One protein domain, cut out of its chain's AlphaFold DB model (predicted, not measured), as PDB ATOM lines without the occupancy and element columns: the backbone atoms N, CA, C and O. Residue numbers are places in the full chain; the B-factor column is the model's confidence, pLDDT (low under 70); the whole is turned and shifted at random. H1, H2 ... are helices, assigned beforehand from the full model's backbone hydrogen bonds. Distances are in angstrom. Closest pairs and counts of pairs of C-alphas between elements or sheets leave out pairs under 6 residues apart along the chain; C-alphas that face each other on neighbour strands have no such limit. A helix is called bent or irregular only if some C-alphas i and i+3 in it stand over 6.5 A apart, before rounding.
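This is residues 36 to 183 of the 254 residues of the protein "Hypothetical protein" of Symbiodinium sp. KB8 (UniProt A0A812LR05). Three long helices, H1, H3 and H4, run lengthwise along a loose rod, each opposite in direction to the one before, and the short helices H2, H5 and H6 cluster at one end. H1 lies along part of H3, while H4 has little contact with the rest, and its residues 145 to 150 stand free. The printed part has 148 residues with six named helices, H1 to H6 in chain order, and no named strand: all helix. It is loose, with a radius of gyration of the C-alphas of 20.8 A and spans of 69 by 28 by 22 A.

H1, residues 36 to 67, begins at C-alpha 36 (139.886, 136.559, 161.418) and is 46.9 A long. H2 is residues 70 to 82. H3, residues 84 to 117, is 46.9 A long. H4, residues 127 to 157, is 44.7 A long. H5 is residues 160 to 167. H6, residues 172 to 181, ends at C-alpha 181 (170.845, 115.906, 166.513) and is irregular: C-alphas 173 and 176 are 8.5 A apart.

H1, H2 and H6 form a bundle, three helices that touch one another. H1 and H2 are a helical hairpin, closest at the C-alphas of Ile 65 and Ala 73, 5.0 A. H6 touches H1 at a shallow tilt of 3 degrees, opposite ways, closest at the C-alphas of Ala 177 and Met 64, 6.0 A. H2 touches H5, closest at the C-alphas of Ala 75 and Ala 167, 5.8 A. H1 touches H3, opposite ways at a shallow tilt of 32 degrees, closest at the C-alphas of Thr 46 and Phe 97, 5.0 A. H3 and H4, a helical hairpin, only just touch, with 3 pairs of C-alphas within 8 A, closest at Ala 101 and His 137, 7.5 A. H1 and H4 are apart. Every O i to N i+4 pair is within hydrogen-bond range in H2, H3, H4 and H5, against 27 of 28 in H1 and 3 of 6 in H6.

The C-alphas farthest apart, those of Asn 119 and Asp 171, are 69.3 A apart. The printed part has no cut and no long link. The pLDDT is under 70 at residues 36 to 37, 68, 83 to 86 and 159 to 183.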
ATOM      1  N   PHE A  36     139.108 135.640 160.581       65.88
ATOM      2  CA  PHE A  36     139.886 136.559 161.418       65.88
ATOM      3  C   PHE A  36     140.328 135.995 162.779       65.88
ATOM      4  O   PHE A  36     141.512 136.095 163.101       65.88
ATOM      5  N   PRO A  37     139.443 135.334 163.555       69.25
ATOM      6  CA  PRO A  37     139.840 134.686 164.803       69.25
ATOM      7  C   PRO A  37     140.922 133.615 164.622       69.25
ATOM      8  O   PRO A  37     141.750 133.440 165.507       69.25
ATOM      9  N   THR A  38     140.952 132.919 163.482       74.44
ATOM     10  CA  THR A  38     141.954 131.884 163.199       74.44
ATOM     11  C   THR A  38     143.350 132.490 163.089       74.44
ATOM     12  O   THR A  38     144.258 131.971 163.714       74.44
ATOM     13  N   ILE A  39     143.518 133.635 162.420       74.56
ATOM     14  CA  ILE A  39     144.834 134.289 162.270       74.56
ATOM     15  C   ILE A  39     145.366 134.798 163.618       74.56
ATOM     16  O   ILE A  39     146.538 134.605 163.940       74.56
ATOM     17  N   ILE A  40     144.491 135.393 164.438       78.31
ATOM     18  CA  ILE A  40     144.841 135.862 165.792       78.31
ATOM     19  C   ILE A  40     145.285 134.700 166.685       78.31
ATOM     20  O   ILE A  40     146.118 134.899 167.563       78.31
ATOM     21  N   LEU A  41     144.733 133.501 166.480       81.94
ATOM     22  CA  LEU A  41     145.100 132.285 167.211       81.94
ATOM     23  C   LEU A  41     146.303 131.559 166.581       81.94
ATOM     24  O   LEU A  41     147.081 130.935 167.303       81.94
ATOM     25  N   ASP A  42     146.508 131.683 165.270       84.69
ATOM     26  CA  ASP A  42     147.654 131.119 164.553       84.69
ATOM     27  C   ASP A  42     148.959 131.855 164.886       84.69
ATOM     28  O   ASP A  42     150.008 131.219 164.931       84.69
ATOM     29  N   LEU A  43     148.931 133.159 165.187       85.38
ATOM     30  CA  LEU A  43     150.129 133.894 165.618       85.38
ATOM     31  C   LEU A  43     150.742 133.363 166.942       85.38
ATOM     32  O   LEU A  43     151.912 132.977 166.934       85.38
ATOM     33  N   PRO A  44     150.016 133.275 168.078       85.00
ATOM     34  CA  PRO A  44     150.554 132.699 169.310       85.00
ATOM     35  C   PRO A  44     150.807 131.192 169.183       85.00
ATOM     36  O   PRO A  44     151.715 130.678 169.833       85.00
ATOM     37  N   LYS A  45     150.065 130.478 168.323       88.56
ATOM     38  CA  LYS A  45     150.331 129.066 168.022       88.56
ATOM     39  C   LYS A  45     151.663 128.883 167.293       88.56
ATOM     40  O   LYS A  45     152.497 128.127 167.772       88.56
ATOM     41  N   THR A  46     151.907 129.611 166.204       90.88
ATOM     42  CA  THR A  46     153.182 129.555 165.461       90.88
ATOM     43  C   THR A  46     154.360 130.054 166.298       90.88
ATOM     44  O   THR A  46     155.451 129.497 166.189       90.88
ATOM     45  N   LEU A  47     154.145 131.022 167.196       87.94
ATOM     46  CA  LEU A  47     155.134 131.405 168.209       87.94
ATOM     47  C   LEU A  47     155.419 130.260 169.198       87.94
ATOM     48  O   LEU A  47     156.579 129.981 169.488       87.94
ATOM     49  N   SER A  48     154.385 129.578 169.696       89.44
ATOM     50  CA  SER A  48     154.534 128.406 170.572       89.44
ATOM     51  C   SER A  48     155.274 127.263 169.867       89.44
ATOM     52  O   SER A  48     156.200 126.687 170.438       89.44
ATOM     53  N   ASP A  49     154.941 126.987 168.604       89.75
ATOM     54  CA  ASP A  49     155.610 125.984 167.770       89.75
ATOM     55  C   ASP A  49     157.097 126.334 167.561       89.75
ATOM     56  O   ASP A  49     157.963 125.467 167.700       89.75
ATOM     57  N   LEU A  50     157.413 127.611 167.303       89.00
ATOM     58  CA  LEU A  50     158.785 128.124 167.205       89.00
ATOM     59  C   LEU A  50     159.552 127.971 168.527       89.00
ATOM     60  O   LEU A  50     160.681 127.478 168.524       89.00
ATOM     61  N   LEU A  51     158.949 128.336 169.662       89.25
ATOM     62  CA  LEU A  51     159.561 128.191 170.988       89.25
ATOM     63  C   LEU A  51     159.774 126.717 171.370       89.25
ATOM     64  O   LEU A  51     160.812 126.378 171.942       89.25
ATOM     65  N   CYS A  52     158.840 125.828 171.024       89.88
ATOM     66  CA  CYS A  52     158.990 124.384 171.199       89.88
ATOM     67  C   CYS A  52     160.110 123.813 170.321       89.88
ATOM     68  O   CYS A  52     160.935 123.051 170.828       89.88
ATOM     69  N   CYS A  53     160.185 124.207 169.047       87.88
ATOM     70  CA  CYS A  53     161.264 123.803 168.144       87.88
ATOM     71  C   CYS A  53     162.630 124.280 168.666       87.88
ATOM     72  O   CYS A  53     163.538 123.471 168.854       87.88
ATOM     73  N   PHE A  54     162.748 125.566 169.019       87.69
ATOM     74  CA  PHE A  54     163.956 126.128 169.625       87.69
ATOM     75  C   PHE A  54     164.352 125.393 170.911       87.69
ATOM     76  O   PHE A  54     165.519 125.045 171.085       87.69
ATOM     77  N   LYS A  55     163.390 125.092 171.796       88.38
ATOM     78  CA  LYS A  55     163.642 124.321 173.021       88.38
ATOM     79  C   LYS A  55     164.174 122.921 172.708       88.38
ATOM     80  O   LYS A  55     165.147 122.518 173.331       88.38
ATOM     81  N   GLN A  56     163.575 122.195 171.763       86.06
ATOM     82  CA  GLN A  56     164.028 120.851 171.378       86.06
ATOM     83  C   GLN A  56     165.475 120.870 170.868       86.06
ATOM     84  O   GLN A  56     166.307 120.111 171.365       86.06
ATOM     85  N   VAL A  57     165.786 121.788 169.946       83.75
ATOM     86  CA  VAL A  57     167.138 121.960 169.394       83.75
ATOM     87  C   VAL A  57     168.131 122.334 170.497       83.75
ATOM     88  O   VAL A  57     169.132 121.645 170.689       83.75
ATOM     89  N   MET A  58     167.837 123.371 171.285       83.62
ATOM     90  CA  MET A  58     168.746 123.842 172.332       83.62
ATOM     91  C   MET A  58     168.889 122.870 173.505       83.62
ATOM     92  O   MET A  58     169.939 122.868 174.139       83.62
ATOM     93  N   THR A  59     167.887 122.044 173.817       84.75
ATOM     94  CA  THR A  59     168.023 120.984 174.827       84.75
ATOM     95  C   THR A  59     169.005 119.910 174.363       84.75
ATOM     96  O   THR A  59     169.874 119.537 175.145       84.75
ATOM     97  N   ALA A  60     168.931 119.467 173.104       79.38
ATOM     98  CA  ALA A  60     169.863 118.472 172.575       79.38
ATOM     99  C   ALA A  60     171.301 119.028 172.475       79.38
ATOM    100  O   ALA A  60     172.245 118.382 172.920       79.38
ATOM    101  N   VAL A  61     171.459 120.278 172.016       81.62
ATOM    102  CA  VAL A  61     172.754 120.993 172.014       81.62
ATOM    103  C   VAL A  61     173.320 121.143 173.430       81.62
ATOM    104  O   VAL A  61     174.511 120.941 173.641       81.62
ATOM    105  N   ARG A  62     172.483 121.486 174.420       84.38
ATOM    106  CA  ARG A  62     172.927 121.621 175.816       84.38
ATOM    107  C   ARG A  62     173.336 120.290 176.432       84.38
ATOM    108  O   ARG A  62     174.317 120.309 177.154       84.38
ATOM    109  N   SER A  63     172.639 119.189 176.139       80.56
ATOM    110  CA  SER A  63     173.028 117.840 176.585       80.56
ATOM    111  C   SER A  63     174.438 117.496 176.090       80.56
ATOM    112  O   SER A  63     175.312 117.253 176.918       80.56
ATOM    113  N   MET A  64     174.714 117.666 174.787       73.25
ATOM    114  CA  MET A  64     176.066 117.486 174.223       73.25
ATOM    115  C   MET A  64     177.139 118.361 174.901       73.25
ATOM    116  O   MET A  64     178.251 117.905 175.125       73.25
ATOM    117  N   ILE A  65     176.820 119.617 175.236       80.31
ATOM    118  CA  ILE A  65     177.764 120.559 175.875       80.31
ATOM    119  C   ILE A  65     177.903 120.326 177.394       80.31
ATOM    120  O   ILE A  65     178.872 120.778 177.996       80.31
ATOM    121  N   SER A  66     176.926 119.687 178.045       81.06
ATOM    122  CA  SER A  66     176.970 119.402 179.487       81.06
ATOM    123  C   SER A  66     177.589 118.051 179.826       81.06
ATOM    124  O   SER A  66     178.045 117.870 180.952       81.06
ATOM    125  N   GLU A  67     177.547 117.110 178.885       70.81
ATOM    126  CA  GLU A  67     178.099 115.762 179.035       70.81
ATOM    127  C   GLU A  67     179.557 115.723 178.550       70.81
ATOM    128  O   GLU A  67     180.420 115.233 179.281       70.81
ATOM    129  N   GLY A  68     179.841 116.354 177.405       62.25
ATOM    130  CA  GLY A  68     181.186 116.493 176.858       62.25
ATOM    131  C   GLY A  68     181.848 117.857 177.101       62.25
ATOM    132  O   GLY A  68     181.250 118.816 177.587       62.25
ATOM    133  N   GLY A  69     183.133 117.944 176.764       76.31
ATOM    134  CA  GLY A  69     183.944 119.153 176.872       76.31
ATOM    135  C   GLY A  69     183.917 120.027 175.611       76.31
ATOM    136  O   GLY A  69     182.925 120.156 174.893       76.31
ATOM    137  N   SER A  70     185.052 120.670 175.320       75.38
ATOM    138  CA  SER A  70     185.182 121.580 174.172       75.38
ATOM    139  C   SER A  70     185.039 120.891 172.810       75.38
ATOM    140  O   SER A  70     184.696 121.558 171.834       75.38
ATOM    141  N   LYS A  71     185.279 119.579 172.728       71.38
ATOM    142  CA  LYS A  71     185.145 118.802 171.490       71.38
ATOM    143  C   LYS A  71     183.680 118.571 171.145       71.38
ATOM    144  O   LYS A  71     183.254 118.800 170.020       71.38
ATOM    145  N   GLU A  72     182.885 118.183 172.124       72.38
ATOM    146  CA  GLU A  72     181.486 117.812 171.959       72.38
ATOM    147  C   GLU A  72     180.618 119.057 171.708       72.38
ATOM    148  O   GLU A  72     179.680 119.019 170.907       72.38
ATOM    149  N   ALA A  73     181.035 120.215 172.236       76.50
ATOM    150  CA  ALA A  73     180.541 121.522 171.805       76.50
ATOM    151  C   ALA A  73     180.801 121.806 170.308       76.50
ATOM    152  O   ALA A  73     179.910 122.307 169.616       76.50
ATOM    153  N   LEU A  74     181.980 121.459 169.775       72.06
ATOM    154  CA  LEU A  74     182.282 121.585 168.341       72.06
ATOM    155  C   LEU A  74     181.486 120.576 167.497       72.06
ATOM    156  O   LEU A  74     180.963 120.954 166.447       72.06
ATOM    157  N   ALA A  75     181.297 119.340 167.973       72.06
ATOM    158  CA  ALA A  75     180.413 118.361 167.330       72.06
ATOM    159  C   ALA A  75     178.956 118.848 167.266       72.06
ATOM    160  O   ALA A  75     178.293 118.664 166.244       72.06
ATOM    161  N   ALA A  76     178.462 119.506 168.321       75.81
ATOM    162  CA  ALA A  76     177.128 120.102 168.335       75.81
ATOM    163  C   ALA A  76     177.009 121.245 167.309       75.81
ATOM    164  O   ALA A  76     176.039 121.285 166.553       75.81
ATOM    165  N   ILE A  77     178.008 122.132 167.221       75.81
ATOM    166  CA  ILE A  77     178.058 123.214 166.217       75.81
ATOM    167  C   ILE A  77     178.091 122.647 164.787       75.81
ATOM    168  O   ILE A  77     177.360 123.127 163.919       75.81
ATOM    169  N   TYR A  78     178.885 121.602 164.545       74.81
ATOM    170  CA  TYR A  78     178.946 120.916 163.253       74.81
ATOM    171  C   TYR A  78     177.603 120.278 162.880       74.81
ATOM    172  O   TYR A  78     177.088 120.522 161.790       74.81
ATOM    173  N   ALA A  79     176.984 119.529 163.796       72.62
ATOM    174  CA  ALA A  79     175.694 118.887 163.557       72.62
ATOM    175  C   ALA A  79     174.549 119.904 163.349       72.62
ATOM    176  O   ALA A  79     173.677 119.679 162.508       72.62
ATOM    177  N   LEU A  80     174.578 121.054 164.038       75.00
ATOM    178  CA  LEU A  80     173.647 122.173 163.817       75.00
ATOM    179  C   LEU A  80     173.773 122.825 162.430       75.00
ATOM    180  O   LEU A  80     172.789 123.375 161.930       75.00
ATOM    181  N   ARG A  81     174.971 122.809 161.833       72.81
ATOM    182  CA  ARG A  81     175.243 123.367 160.499       72.81
ATOM    183  C   ARG A  81     174.977 122.378 159.381       72.81
ATOM    184  O   ARG A  81     174.277 122.697 158.426       72.81
ATOM    185  N   GLN A  82     175.553 121.184 159.494       70.44
ATOM    186  CA  GLN A  82     175.515 120.188 158.431       70.44
ATOM    187  C   GLN A  82     174.098 119.642 158.229       70.44
ATOM    188  O   GLN A  82     173.730 119.237 157.123       70.44
ATOM    189  N   ARG A  83     173.271 119.653 159.283       65.50
ATOM    190  CA  ARG A  83     171.907 119.152 159.204       65.50
ATOM    191  C   ARG A  83     170.895 120.240 158.858       65.50
ATOM    192  O   ARG A  83     170.183 120.755 159.722       65.50
ATOM    193  N   SER A  84     170.703 120.421 157.553       60.75
ATOM    194  CA  SER A  84     169.597 121.186 156.956       60.75
ATOM    195  C   SER A  84     168.213 120.849 157.531       60.75
ATOM    196  O   SER A  84     167.317 121.682 157.482       60.75
ATOM    197  N   THR A  85     168.017 119.663 158.116       60.72
ATOM    198  CA  THR A  85     166.769 119.282 158.794       60.72
ATOM    199  C   THR A  85     166.529 120.050 160.097       60.72
ATOM    200  O   THR A  85     165.388 120.401 160.363       60.72
ATOM    201  N   ILE A  86     167.560 120.343 160.902       66.44
ATOM    202  CA  ILE A  86     167.398 121.122 162.145       66.44
ATOM    203  C   ILE A  86     167.341 122.611 161.832       66.44
ATOM    204  O   ILE A  86     166.392 123.283 162.238       66.44
ATOM    205  N   THR A  87     168.318 123.115 161.073       70.25
ATOM    206  CA  THR A  87     168.355 124.523 160.662       70.25
ATOM    207  C   THR A  87     167.095 124.869 159.870       70.25
ATOM    208  O   THR A  87     166.458 125.875 160.148       70.25
ATOM    209  N   GLY A  88     166.681 123.989 158.952       76.94
ATOM    210  CA  GLY A  88     165.482 124.150 158.133       76.94
ATOM    211  C   GLY A  88     164.169 123.920 158.877       76.94
ATOM    212  O   GLY A  88     163.183 124.549 158.515       76.94
ATOM    213  N   GLN A  89     164.110 123.097 159.935       82.62
ATOM    214  CA  GLN A  89     162.906 123.034 160.777       82.62
ATOM    215  C   GLN A  89     162.755 124.314 161.608       82.62
ATOM    216  O   GLN A  89     161.659 124.875 161.658       82.62
ATOM    217  N   LEU A  90     163.841 124.794 162.225       84.06
ATOM    218  CA  LEU A  90     163.827 126.024 163.015       84.06
ATOM    219  C   LEU A  90     163.540 127.247 162.135       84.06
ATOM    220  O   LEU A  90     162.672 128.048 162.485       84.06
ATOM    221  N   ASP A  91     164.189 127.349 160.972       83.75
ATOM    222  CA  ASP A  91     163.900 128.384 159.978       83.75
ATOM    223  C   ASP A  91     162.463 128.261 159.459       83.75
ATOM    224  O   ASP A  91     161.719 129.226 159.550       83.75
ATOM    225  N   ALA A  92     161.977 127.083 159.053       87.25
ATOM    226  CA  ALA A  92     160.584 126.937 158.613       87.25
ATOM    227  C   ALA A  92     159.561 127.317 159.702       87.25
ATOM    228  O   ALA A  92     158.519 127.892 159.386       87.25
ATOM    229  N   CYS A  93     159.829 127.029 160.979       88.81
ATOM    230  CA  CYS A  93     159.013 127.514 162.097       88.81
ATOM    231  C   CYS A  93     159.098 129.043 162.248       88.81
ATOM    232  O   CYS A  93     158.068 129.693 162.443       88.81
ATOM    233  N   MET A  94     160.288 129.625 162.096       87.00
ATOM    234  CA  MET A  94     160.513 131.071 162.146       87.00
ATOM    235  C   MET A  94     159.823 131.795 160.979       87.00
ATOM    236  O   MET A  94     159.075 132.739 161.219       87.00
ATOM    237  N   GLN A  95     159.972 131.319 159.741       89.00
ATOM    238  CA  GLN A  95     159.301 131.853 158.552       89.00
ATOM    239  C   GLN A  95     157.775 131.738 158.655       89.00
ATOM    240  O   GLN A  95     157.069 132.669 158.269       89.00
ATOM    241  N   LYS A  96     157.238 130.645 159.222       89.44
ATOM    242  CA  LYS A  96     155.794 130.516 159.497       89.44
ATOM    243  C   LYS A  96     155.311 131.579 160.481       89.44
ATOM    244  O   LYS A  96     154.352 132.281 160.173       89.44
ATOM    245  N   PHE A  97     155.996 131.736 161.617       89.06
ATOM    246  CA  PHE A  97     155.681 132.777 162.599       89.06
ATOM    247  C   PHE A  97     155.758 134.183 161.986       89.06
ATOM    248  O   PHE A  97     154.819 134.962 162.131       89.06
ATOM    249  N   LEU A  98     156.827 134.495 161.248       87.69
ATOM    250  CA  LEU A  98     157.006 135.786 160.574       87.69
ATOM    251  C   LEU A  98     155.921 136.043 159.523       87.69
ATOM    252  O   LEU A  98     155.417 137.157 159.432       87.69
ATOM    253  N   THR A  99     155.517 135.017 158.772       87.81
ATOM    254  CA  THR A  99     154.413 135.110 157.806       87.81
ATOM    255  C   THR A  99     153.106 135.458 158.521       87.81
ATOM    256  O   THR A  99     152.457 136.438 158.162       87.81
ATOM    257  N   SER A 100     152.750 134.730 159.586       86.50
ATOM    258  CA  SER A 100     151.573 135.033 160.416       86.50
ATOM    259  C   SER A 100     151.643 136.428 161.053       86.50
ATOM    260  O   SER A 100     150.637 137.139 161.090       86.50
ATOM    261  N   ALA A 101     152.822 136.846 161.517       86.31
ATOM    262  CA  ALA A 101     153.049 138.161 162.110       86.31
ATOM    263  C   ALA A 101     152.896 139.292 161.082       86.31
ATOM    264  O   ALA A 101     152.280 140.307 161.392       86.31
ATOM    265  N   ASN A 102     153.398 139.104 159.860       86.56
ATOM    266  CA  ASN A 102     153.292 140.075 158.771       86.56
ATOM    267  C   ASN A 102     151.860 140.192 158.234       86.56
ATOM    268  O   ASN A 102     151.408 141.306 157.989       86.56
ATOM    269  N   LEU A 103     151.115 139.085 158.137       84.69
ATOM    270  CA  LEU A 103     149.685 139.111 157.795       84.69
ATOM    271  C   LEU A 103     148.869 139.892 158.835       84.69
ATOM    272  O   LEU A 103     148.039 140.730 158.482       84.69
ATOM    273  N   MET A 104     149.136 139.661 160.126       83.88
ATOM    274  CA  MET A 104     148.526 140.457 161.193       83.88
ATOM    275  C   MET A 104     148.949 141.928 161.146       83.88
ATOM    276  O   MET A 104     148.107 142.796 161.374       83.88
ATOM    277  N   HIS A 105     150.218 142.206 160.835       87.06
ATOM    278  CA  HIS A 105     150.749 143.564 160.771       87.06
ATOM    279  C   HIS A 105     150.106 144.367 159.649       87.06
ATOM    280  O   HIS A 105     149.526 145.408 159.935       87.06
ATOM    281  N   GLY A 106     150.121 143.853 158.415       85.44
ATOM    282  CA  GLY A 106     149.520 144.532 157.266       85.44
ATOM    283  C   GLY A 106     148.035 144.826 157.488       85.44
ATOM    284  O   GLY A 106     147.563 145.916 157.179       85.44
ATOM    285  N   PHE A 107     147.290 143.912 158.119       82.19
ATOM    286  CA  PHE A 107     145.900 144.188 158.484       82.19
ATOM    287  C   PHE A 107     145.753 145.306 159.530       82.19
ATOM    288  O   PHE A 107     144.898 146.179 159.384       82.19
ATOM    289  N   PHE A 108     146.572 145.292 160.586       82.62
ATOM    290  CA  PHE A 108     146.570 146.353 161.597       82.62
ATOM    291  C   PHE A 108     146.969 147.712 161.018       82.62
ATOM    292  O   PHE A 108     146.359 148.722 161.360       82.62
ATOM    293  N   GLU A 109     147.963 147.723 160.136       86.00
ATOM    294  CA  GLU A 109     148.437 148.877 159.381       86.00
ATOM    295  C   GLU A 109     147.330 149.445 158.483       86.00
ATOM    296  O   GLU A 109     147.016 150.631 158.571       86.00
ATOM    297  N   HIS A 110     146.646 148.598 157.712       84.69
ATOM    298  CA  HIS A 110     145.518 149.016 156.882       84.69
ATOM    299  C   HIS A 110     144.365 149.611 157.701       84.69
ATOM    300  O   HIS A 110     143.897 150.700 157.380       84.69
ATOM    301  N   LEU A 111     143.947 148.958 158.793       82.25
ATOM    302  CA  LEU A 111     142.925 149.505 159.697       82.25
ATOM    303  C   LEU A 111     143.352 150.827 160.349       82.25
ATOM    304  O   LEU A 111     142.508 151.668 160.670       82.25
ATOM    305  N   PHE A 112     144.648 150.991 160.610       82.81
ATOM    306  CA  PHE A 112     145.199 152.209 161.186       82.81
ATOM    307  C   PHE A 112     145.155 153.360 160.175       82.81
ATOM    308  O   PHE A 112     144.679 154.441 160.523       82.81
ATOM    309  N   PHE A 113     145.543 153.117 158.919       85.44
ATOM    310  CA  PHE A 113     145.433 154.101 157.840       85.44
ATOM    311  C   PHE A 113     143.976 154.412 157.461       85.44
ATOM    312  O   PHE A 113     143.621 155.588 157.416       85.44
ATOM    313  N   GLU A 114     143.098 153.411 157.323       83.94
ATOM    314  CA  GLU A 114     141.652 153.624 157.119       83.94
ATOM    315  C   GLU A 114     141.061 154.478 158.259       83.94
ATOM    316  O   GLU A 114     140.257 155.387 158.030       83.94
ATOM    317  N   GLY A 115     141.494 154.220 159.498       82.56
ATOM    318  CA  GLY A 115     141.128 155.004 160.673       82.56
ATOM    319  C   GLY A 115     141.609 156.457 160.614       82.56
ATOM    320  O   GLY A 115     140.840 157.359 160.951       82.56
ATOM    321  N   LEU A 116     142.839 156.701 160.152       83.62
ATOM    322  CA  LEU A 116     143.385 158.049 159.950       83.62
ATOM    323  C   LEU A 116     142.615 158.816 158.867       83.62
ATOM    324  O   LEU A 116     142.119 159.906 159.147       83.62
ATOM    325  N   GLU A 117     142.443 158.233 157.678       87.25
ATOM    326  CA  GLU A 117     141.716 158.850 156.555       87.25
ATOM    327  C   GLU A 117     140.280 159.234 156.937       87.25
ATOM    328  O   GLU A 117     139.793 160.319 156.615       87.25
ATOM    329  N   ASN A 118     139.600 158.358 157.680       88.25
ATOM    330  CA  ASN A 118     138.219 158.571 158.103       88.25
ATOM    331  C   ASN A 118     138.073 159.384 159.405       88.25
ATOM    332  O   ASN A 118     136.942 159.567 159.864       88.25
ATOM    333  N   ASN A 119     139.170 159.809 160.049       83.81
ATOM    334  CA  ASN A 119     139.182 160.342 161.423       83.81
ATOM    335  C   ASN A 119     138.470 159.432 162.461       83.81
ATOM    336  O   ASN A 119     137.918 159.891 163.466       83.81
ATOM    337  N   LYS A 120     138.485 158.112 162.239       82.00
ATOM    338  CA  LYS A 120     137.868 157.091 163.099       82.00
ATOM    339  C   LYS A 120     138.942 156.366 163.908       82.00
ATOM    340  O   LYS A 120     139.749 155.614 163.374       82.00
ATOM    341  N   LYS A 121     138.901 156.503 165.235       76.75
ATOM    342  CA  LYS A 121     139.717 155.666 166.131       76.75
ATOM    343  C   LYS A 121     139.245 154.209 166.051       76.75
ATOM    344  O   LYS A 121     138.043 153.957 166.147       76.75
ATOM    345  N   ILE A 122     140.178 153.257 165.945       76.62
ATOM    346  CA  ILE A 122     139.871 151.817 166.013       76.62
ATOM    347  C   ILE A 122     139.204 151.527 167.365       76.62
ATOM    348  O   ILE A 122     139.844 151.615 168.417       76.62
ATOM    349  N   LYS A 123     137.903 151.203 167.367       77.31
ATOM    350  CA  LYS A 123     137.165 151.026 168.625       77.31
ATOM    351  C   LYS A 123     137.743 149.856 169.424       77.31
ATOM    352  O   LYS A 123     137.999 148.783 168.884       77.31
ATOM    353  N   GLY A 124     137.902 150.050 170.730       75.94
ATOM    354  CA  GLY A 124     138.410 149.026 171.649       75.94
ATOM    355  C   GLY A 124     139.932 148.996 171.832       75.94
ATOM    356  O   GLY A 124     140.386 148.266 172.708       75.94
ATOM    357  N   GLN A 125     140.699 149.803 171.089       78.75
ATOM    358  CA  GLN A 125     142.133 150.011 171.321       78.75
ATOM    359  C   GLN A 125     142.454 151.470 171.656       78.75
ATOM    360  O   GLN A 125     141.791 152.398 171.195       78.75
ATOM    361  N   SER A 126     143.497 151.671 172.462       83.38
ATOM    362  CA  SER A 126     144.103 152.987 172.678       83.38
ATOM    363  C   SER A 126     145.287 153.192 171.729       83.38
ATOM    364  O   SER A 126     145.913 152.229 171.286       83.38
ATOM    365  N   ALA A 127     145.655 154.453 171.478       80.00
ATOM    366  CA  ALA A 127     146.851 154.779 170.695       80.00
ATOM    367  C   ALA A 127     148.138 154.175 171.300       80.00
ATOM    368  O   ALA A 127     149.063 153.834 170.572       80.00
ATOM    369  N   ALA A 128     148.184 153.986 172.626       80.94
ATOM    370  CA  ALA A 128     149.294 153.315 173.300       80.94
ATOM    371  C   ALA A 128     149.372 151.814 172.960       80.94
ATOM    372  O   ALA A 128     150.463 151.317 172.696       80.94
ATOM    373  N   MET A 129     148.236 151.100 172.894       80.31
ATOM    374  CA  MET A 129     148.215 149.690 172.465       80.31
ATOM    375  C   MET A 129     148.681 149.534 171.012       80.31
ATOM    376  O   MET A 129     149.418 148.603 170.702       80.31
ATOM    377  N   GLN A 130     148.266 150.453 170.136       82.12
ATOM    378  CA  GLN A 130     148.671 150.457 168.728       82.12
ATOM    379  C   GLN A 130     150.185 150.663 168.596       82.12
ATOM    380  O   GLN A 130     150.855 149.837 167.983       82.12
ATOM    381  N   ARG A 131     150.743 151.702 169.235       84.69
ATOM    382  CA  ARG A 131     152.198 151.958 169.249       84.69
ATOM    383  C   ARG A 131     152.986 150.747 169.749       84.69
ATOM    384  O   ARG A 131     153.880 150.287 169.049       84.69
ATOM    385  N   LEU A 132     152.582 150.170 170.885       85.19
ATOM    386  CA  LEU A 132     153.228 148.987 171.462       85.19
ATOM    387  C   LEU A 132     153.226 147.785 170.500       85.19
ATOM    388  O   LEU A 132     154.204 147.040 170.448       85.19
ATOM    389  N   TYR A 133     152.158 147.596 169.719       83.75
ATOM    390  CA  TYR A 133     152.095 146.554 168.694       83.75
ATOM    391  C   TYR A 133     153.105 146.792 167.558       83.75
ATOM    392  O   TYR A 133     153.886 145.891 167.240       83.75
ATOM    393  N   PHE A 134     153.140 148.003 166.987       83.69
ATOM    394  CA  PHE A 134     154.094 148.360 165.927       83.69
ATOM    395  C   PHE A 134     155.552 148.266 166.410       83.69
ATOM    396  O   PHE A 134     156.402 147.711 165.712       83.69
ATOM    397  N   GLU A 135     155.838 148.731 167.628       86.44
ATOM    398  CA  GLU A 135     157.153 148.611 168.271       86.44
ATOM    399  C   GLU A 135     157.557 147.145 168.474       86.44
ATOM    400  O   GLU A 135     158.685 146.769 168.151       86.44
ATOM    401  N   SER A 136     156.630 146.297 168.935       83.06
ATOM    402  CA  SER A 136     156.875 144.863 169.144       83.06
ATOM    403  C   SER A 136     157.186 144.135 167.833       83.06
ATOM    404  O   SER A 136     158.152 143.378 167.765       83.06
ATOM    405  N   HIS A 137     156.419 144.389 166.767       83.88
ATOM    406  CA  HIS A 137     156.668 143.783 165.451       83.88
ATOM    407  C   HIS A 137     158.005 144.246 164.848       83.88
ATOM    408  O   HIS A 137     158.789 143.417 164.372       83.88
ATOM    409  N   ARG A 138     158.335 145.540 164.965       85.44
ATOM    410  CA  ARG A 138     159.645 146.076 164.559       85.44
ATOM    411  C   ARG A 138     160.794 145.440 165.350       85.44
ATOM    412  O   ARG A 138     161.819 145.099 164.761       85.44
ATOM    413  N   ALA A 139     160.622 145.240 166.658       84.81
ATOM    414  CA  ALA A 139     161.607 144.574 167.508       84.81
ATOM    415  C   ALA A 139     161.804 143.095 167.125       84.81
ATOM    416  O   ALA A 139     162.946 142.639 167.063       84.81
ATOM    417  N   CYS A 140     160.732 142.365 166.796       81.38
ATOM    418  CA  CYS A 140     160.819 140.987 166.302       81.38
ATOM    419  C   CYS A 140     161.614 140.881 164.991       81.38
ATOM    420  O   CYS A 140     162.491 140.023 164.885       81.38
ATOM    421  N   ASN A 141     161.354 141.761 164.017       81.69
ATOM    422  CA  ASN A 141     162.107 141.775 162.756       81.69
ATOM    423  C   ASN A 141     163.586 142.120 162.979       81.69
ATOM    424  O   ASN A 141     164.458 141.397 162.501       81.69
ATOM    425  N   LYS A 142     163.885 143.136 163.801       86.81
ATOM    426  CA  LYS A 142     165.272 143.466 164.164       86.81
ATOM    427  C   LYS A 142     165.994 142.278 164.816       86.81
ATOM    428  O   LYS A 142     167.132 141.986 164.462       86.81
ATOM    429  N   LEU A 143     165.337 141.575 165.743       83.31
ATOM    430  CA  LEU A 143     165.914 140.408 166.416       83.31
ATOM    431  C   LEU A 143     166.205 139.261 165.434       83.31
ATOM    432  O   LEU A 143     167.266 138.646 165.531       83.31
ATOM    433  N   ARG A 144     165.308 138.999 164.472       82.81
ATOM    434  CA  ARG A 144     165.546 138.035 163.382       82.81
ATOM    435  C   ARG A 144     166.808 138.398 162.604       82.81
ATOM    436  O   ARG A 144     167.672 137.543 162.423       82.81
ATOM    437  N   ASP A 145     166.923 139.650 162.176       84.06
ATOM    438  CA  ASP A 145     168.035 140.104 161.337       84.06
ATOM    439  C   ASP A 145     169.367 140.077 162.099       84.06
ATOM    440  O   ASP A 145     170.390 139.665 161.551       84.06
ATOM    441  N   GLU A 146     169.357 140.398 163.397       88.62
ATOM    442  CA  GLU A 146     170.513 140.202 164.276       88.62
ATOM    443  C   GLU A 146     170.910 138.726 164.424       88.62
ATOM    444  O   GLU A 146     172.104 138.423 164.420       88.62
ATOM    445  N   ILE A 147     169.944 137.808 164.564       81.44
ATOM    446  CA  ILE A 147     170.206 136.362 164.660       81.44
ATOM    447  C   ILE A 147     170.806 135.846 163.350       81.44
ATOM    448  O   ILE A 147     171.846 135.191 163.391       81.44
ATOM    449  N   LEU A 148     170.212 136.183 162.201       80.75
ATOM    450  CA  LEU A 148     170.727 135.801 160.883       80.75
ATOM    451  C   LEU A 148     172.132 136.372 160.650       80.75
ATOM    452  O   LEU A 148     173.035 135.636 160.264       80.75
ATOM    453  N   THR A 149     172.363 137.645 160.975       84.75
ATOM    454  CA  THR A 149     173.690 138.278 160.855       84.75
ATOM    455  C   THR A 149     174.731 137.584 161.736       84.75
ATOM    456  O   THR A 149     175.833 137.289 161.274       84.75
ATOM    457  N   LYS A 150     174.393 137.269 162.995       83.81
ATOM    458  CA  LYS A 150     175.280 136.527 163.910       83.81
ATOM    459  C   LYS A 150     175.531 135.098 163.417       83.81
ATOM    460  O   LYS A 150     176.664 134.632 163.501       83.81
ATOM    461  N   TRP A 151     174.521 134.434 162.855       77.88
ATOM    462  CA  TRP A 151     174.643 133.098 162.266       77.88
ATOM    463  C   TRP A 151     175.547 133.094 161.028       77.88
ATOM    464  O   TRP A 151     176.440 132.258 160.932       77.88
ATOM    465  N   HIS A 152     175.399 134.068 160.124       79.62
ATOM    466  CA  HIS A 152     176.289 134.240 158.972       79.62
ATOM    467  C   HIS A 152     177.720 134.616 159.384       79.62
ATOM    468  O   HIS A 152     178.669 134.101 158.797       79.62
ATOM    469  N   LYS A 153     177.903 135.451 160.418       82.19
ATOM    470  CA  LYS A 153     179.238 135.779 160.945       82.19
ATOM    471  C   LYS A 153     179.926 134.555 161.549       82.19
ATOM    472  O   LYS A 153     181.071 134.281 161.203       82.19
ATOM    473  N   LEU A 154     179.209 133.781 162.370       76.06
ATOM    474  CA  LEU A 154     179.680 132.481 162.855       76.06
ATOM    475  C   LEU A 154     179.988 131.545 161.677       76.06
ATOM    476  O   LEU A 154     180.977 130.821 161.724       76.06
ATOM    477  N   GLY A 155     179.162 131.604 160.624       72.31
ATOM    478  CA  GLY A 155     179.354 131.023 159.290       72.31
ATOM    479  C   GLY A 155     180.768 131.211 158.740       72.31
ATOM    480  O   GLY A 155     181.415 130.239 158.365       72.31
ATOM    481  N   LEU A 156     181.246 132.457 158.745       77.94
ATOM    482  CA  LEU A 156     182.551 132.862 158.216       77.94
ATOM    483  C   LEU A 156     183.720 132.580 159.174       77.94
ATOM    484  O   LEU A 156     184.805 132.231 158.720       77.94
ATOM    485  N   GLU A 157     183.521 132.739 160.488       78.56
ATOM    486  CA  GLU A 157     184.582 132.548 161.497       78.56
ATOM    487  C   GLU A 157     185.007 131.082 161.652       78.56
ATOM    488  O   GLU A 157     186.153 130.798 161.998       78.56
ATOM    489  N   VAL A 158     184.098 130.146 161.375       70.25
ATOM    490  CA  VAL A 158     184.364 128.708 161.429       70.25
ATOM    491  C   VAL A 158     184.046 128.106 160.060       70.25
ATOM    492  O   VAL A 158     182.880 127.993 159.702       70.25
ATOM    493  N   SER A 159     185.038 127.716 159.259       69.69
ATOM    494  CA  SER A 159     184.754 127.039 157.984       69.69
ATOM    495  C   SER A 159     184.209 125.624 158.212       69.69
ATOM    496  O   SER A 159     184.555 124.960 159.194       69.69
ATOM    497  N   ASP A 160     183.364 125.142 157.296       67.94
ATOM    498  CA  ASP A 160     182.835 123.774 157.372       67.94
ATOM    499  C   ASP A 160     183.945 122.718 157.238       67.94
ATOM    500  O   ASP A 160     183.855 121.669 157.868       67.94
ATOM    501  N   ASP A 161     185.033 123.023 156.520       68.69
ATOM    502  CA  ASP A 161     186.222 122.163 156.426       68.69
ATOM    503  C   ASP A 161     186.912 121.978 157.788       68.69
ATOM    504  O   ASP A 161     187.256 120.858 158.168       68.69
ATOM    505  N   ASN A 162     187.059 123.061 158.565       68.25
ATOM    506  CA  ASN A 162     187.653 123.005 159.904       68.25
ATOM    507  C   ASN A 162     186.772 122.195 160.869       68.25
ATOM    508  O   ASN A 162     187.288 121.421 161.674       68.25
ATOM    509  N   LEU A 163     185.444 122.336 160.771       67.31
ATOM    510  CA  LEU A 163     184.504 121.528 161.554       67.31
ATOM    511  C   LEU A 163     184.501 120.059 161.120       67.31
ATOM    512  O   LEU A 163     184.408 119.187 161.977       67.31
ATOM    513  N   ALA A 164     184.617 119.768 159.823       64.81
ATOM    514  CA  ALA A 164     184.629 118.405 159.304       64.81
ATOM    515  C   ALA A 164     185.907 117.644 159.692       64.81
ATOM    516  O   ALA A 164     185.828 116.468 160.052       64.81
ATOM    517  N   GLU A 165     187.074 118.295 159.659       66.38
ATOM    518  CA  GLU A 165     188.326 117.703 160.147       66.38
ATOM    519  C   GLU A 165     188.308 117.476 161.662       66.38
ATOM    520  O   GLU A 165     188.736 116.417 162.123       66.38
ATOM    521  N   GLU A 166     187.764 118.410 162.446       62.81
ATOM    522  CA  GLU A 166     187.679 118.226 163.897       62.81
ATOM    523  C   GLU A 166     186.615 117.182 164.277       62.81
ATOM    524  O   GLU A 166     186.872 116.334 165.125       62.81
ATOM    525  N   ALA A 167     185.474 117.126 163.579       62.06
ATOM    526  CA  ALA A 167     184.454 116.092 163.780       62.06
ATOM    527  C   ALA A 167     184.969 114.669 163.486       62.06
ATOM    528  O   ALA A 167     184.568 113.730 164.171       62.06
ATOM    529  N   LYS A 168     185.899 114.492 162.533       64.88
ATOM    530  CA  LYS A 168     186.582 113.201 162.294       64.88
ATOM    531  C   LYS A 168     187.495 112.770 163.451       64.88
ATOM    532  O   LYS A 168     187.823 111.589 163.539       64.88
ATOM    533  N   ARG A 169     187.936 113.701 164.308       59.75
ATOM    534  CA  ARG A 169     188.811 113.439 165.471       59.75
ATOM    535  C   ARG A 169     188.043 113.149 166.761       59.75
ATOM    536  O   ARG A 169     188.666 112.804 167.766       59.75
ATOM    537  N   ILE A 170     186.725 113.334 166.763       57.78
ATOM    538  CA  ILE A 170     185.884 113.120 167.941       57.78
ATOM    539  C   ILE A 170     185.486 111.649 167.979       57.78
ATOM    540  O   ILE A 170     184.876 111.126 167.048       57.78
ATOM    541  N   ASP A 171     185.890 110.977 169.055       53.12
ATOM    542  CA  ASP A 171     185.647 109.551 169.224       53.12
ATOM    543  C   ASP A 171     184.148 109.275 169.428       53.12
ATOM    544  O   ASP A 171     183.390 110.088 169.959       53.12
ATOM    545  N   MET A 172     183.703 108.109 168.973       54.09
ATOM    546  CA  MET A 172     182.296 107.751 168.758       54.09
ATOM    547  C   MET A 172     181.506 107.468 170.056       54.09
ATOM    548  O   MET A 172     180.470 106.801 170.009       54.09
ATOM    549  N   THR A 173     181.977 107.923 171.216       49.94
ATOM    550  CA  THR A 173     181.460 107.536 172.539       49.94
ATOM    551  C   THR A 173     180.184 108.273 172.963       49.94
ATOM    552  O   THR A 173     179.306 107.640 173.542       49.94
ATOM    553  N   GLU A 174     179.986 109.546 172.602       55.22
ATOM    554  CA  GLU A 174     178.770 110.324 172.947       55.22
ATOM    555  C   GLU A 174     177.668 110.246 171.874       55.22
ATOM    556  O   GLU A 174     176.987 111.206 171.499       55.22
ATOM    557  N   LYS A 175     177.487 109.040 171.337       65.12
ATOM    558  CA  LYS A 175     176.714 108.808 170.113       65.12
ATOM    559  C   LYS A 175     175.212 109.086 170.248       65.12
ATOM    560  O   LYS A 175     174.562 109.291 169.234       65.12
ATOM    561  N   ALA A 176     174.645 109.104 171.457       61.81
ATOM    562  CA  ALA A 176     173.201 109.258 171.661       61.81
ATOM    563  C   ALA A 176     172.692 110.666 171.303       61.81
ATOM    564  O   ALA A 176     171.833 110.799 170.429       61.81
ATOM    565  N   ALA A 177     173.247 111.714 171.919       62.22
ATOM    566  CA  ALA A 177     172.835 113.095 171.666       62.22
ATOM    567  C   ALA A 177     173.252 113.564 170.258       62.22
ATOM    568  O   ALA A 177     172.458 114.196 169.558       62.22
ATOM    569  N   PHE A 178     174.433 113.148 169.775       66.19
ATOM    570  CA  PHE A 178     174.842 113.384 168.386       66.19
ATOM    571  C   PHE A 178     173.916 112.683 167.380       66.19
ATOM    572  O   PHE A 178     173.467 113.322 166.431       66.19
ATOM    573  N   CYS A 179     173.551 111.407 167.578       66.56
ATOM    574  CA  CYS A 179     172.578 110.740 166.705       66.56
ATOM    575  C   CYS A 179     171.173 111.334 166.827       66.56
ATOM    576  O   CYS A 179     170.462 111.337 165.829       66.56
ATOM    577  N   GLN A 180     170.774 111.890 167.976       68.19
ATOM    578  CA  GLN A 180     169.521 112.641 168.095       68.19
ATOM    579  C   GLN A 180     169.564 113.927 167.254       68.19
ATOM    580  O   GLN A 180     168.626 114.187 166.495       68.19
ATOM    581  N   LEU A 181     170.661 114.694 167.320       65.06
ATOM    582  CA  LEU A 181     170.845 115.906 166.513       65.06
ATOM    583  C   LEU A 181     170.910 115.572 165.016       65.06
ATOM    584  O   LEU A 181     170.148 116.114 164.215       65.06
ATOM    585  N   MET A 182     171.731 114.590 164.642       66.38
ATOM    586  CA  MET A 182     171.832 114.052 163.281       66.38
ATOM    587  C   MET A 182     170.592 113.248 162.851       66.38
ATOM    588  O   MET A 182     170.471 112.882 161.682       66.38
ATOM    589  N   GLY A 183     169.652 113.001 163.775       61.53
ATOM    590  CA  GLY A 183     168.450 112.170 163.627       61.53
ATOM    591  C   GLY A 183     168.705 110.843 162.924       61.53
ATOM    592  O   GLY A 183     167.873 110.379 162.147       61.53
TER     593      GLY A 183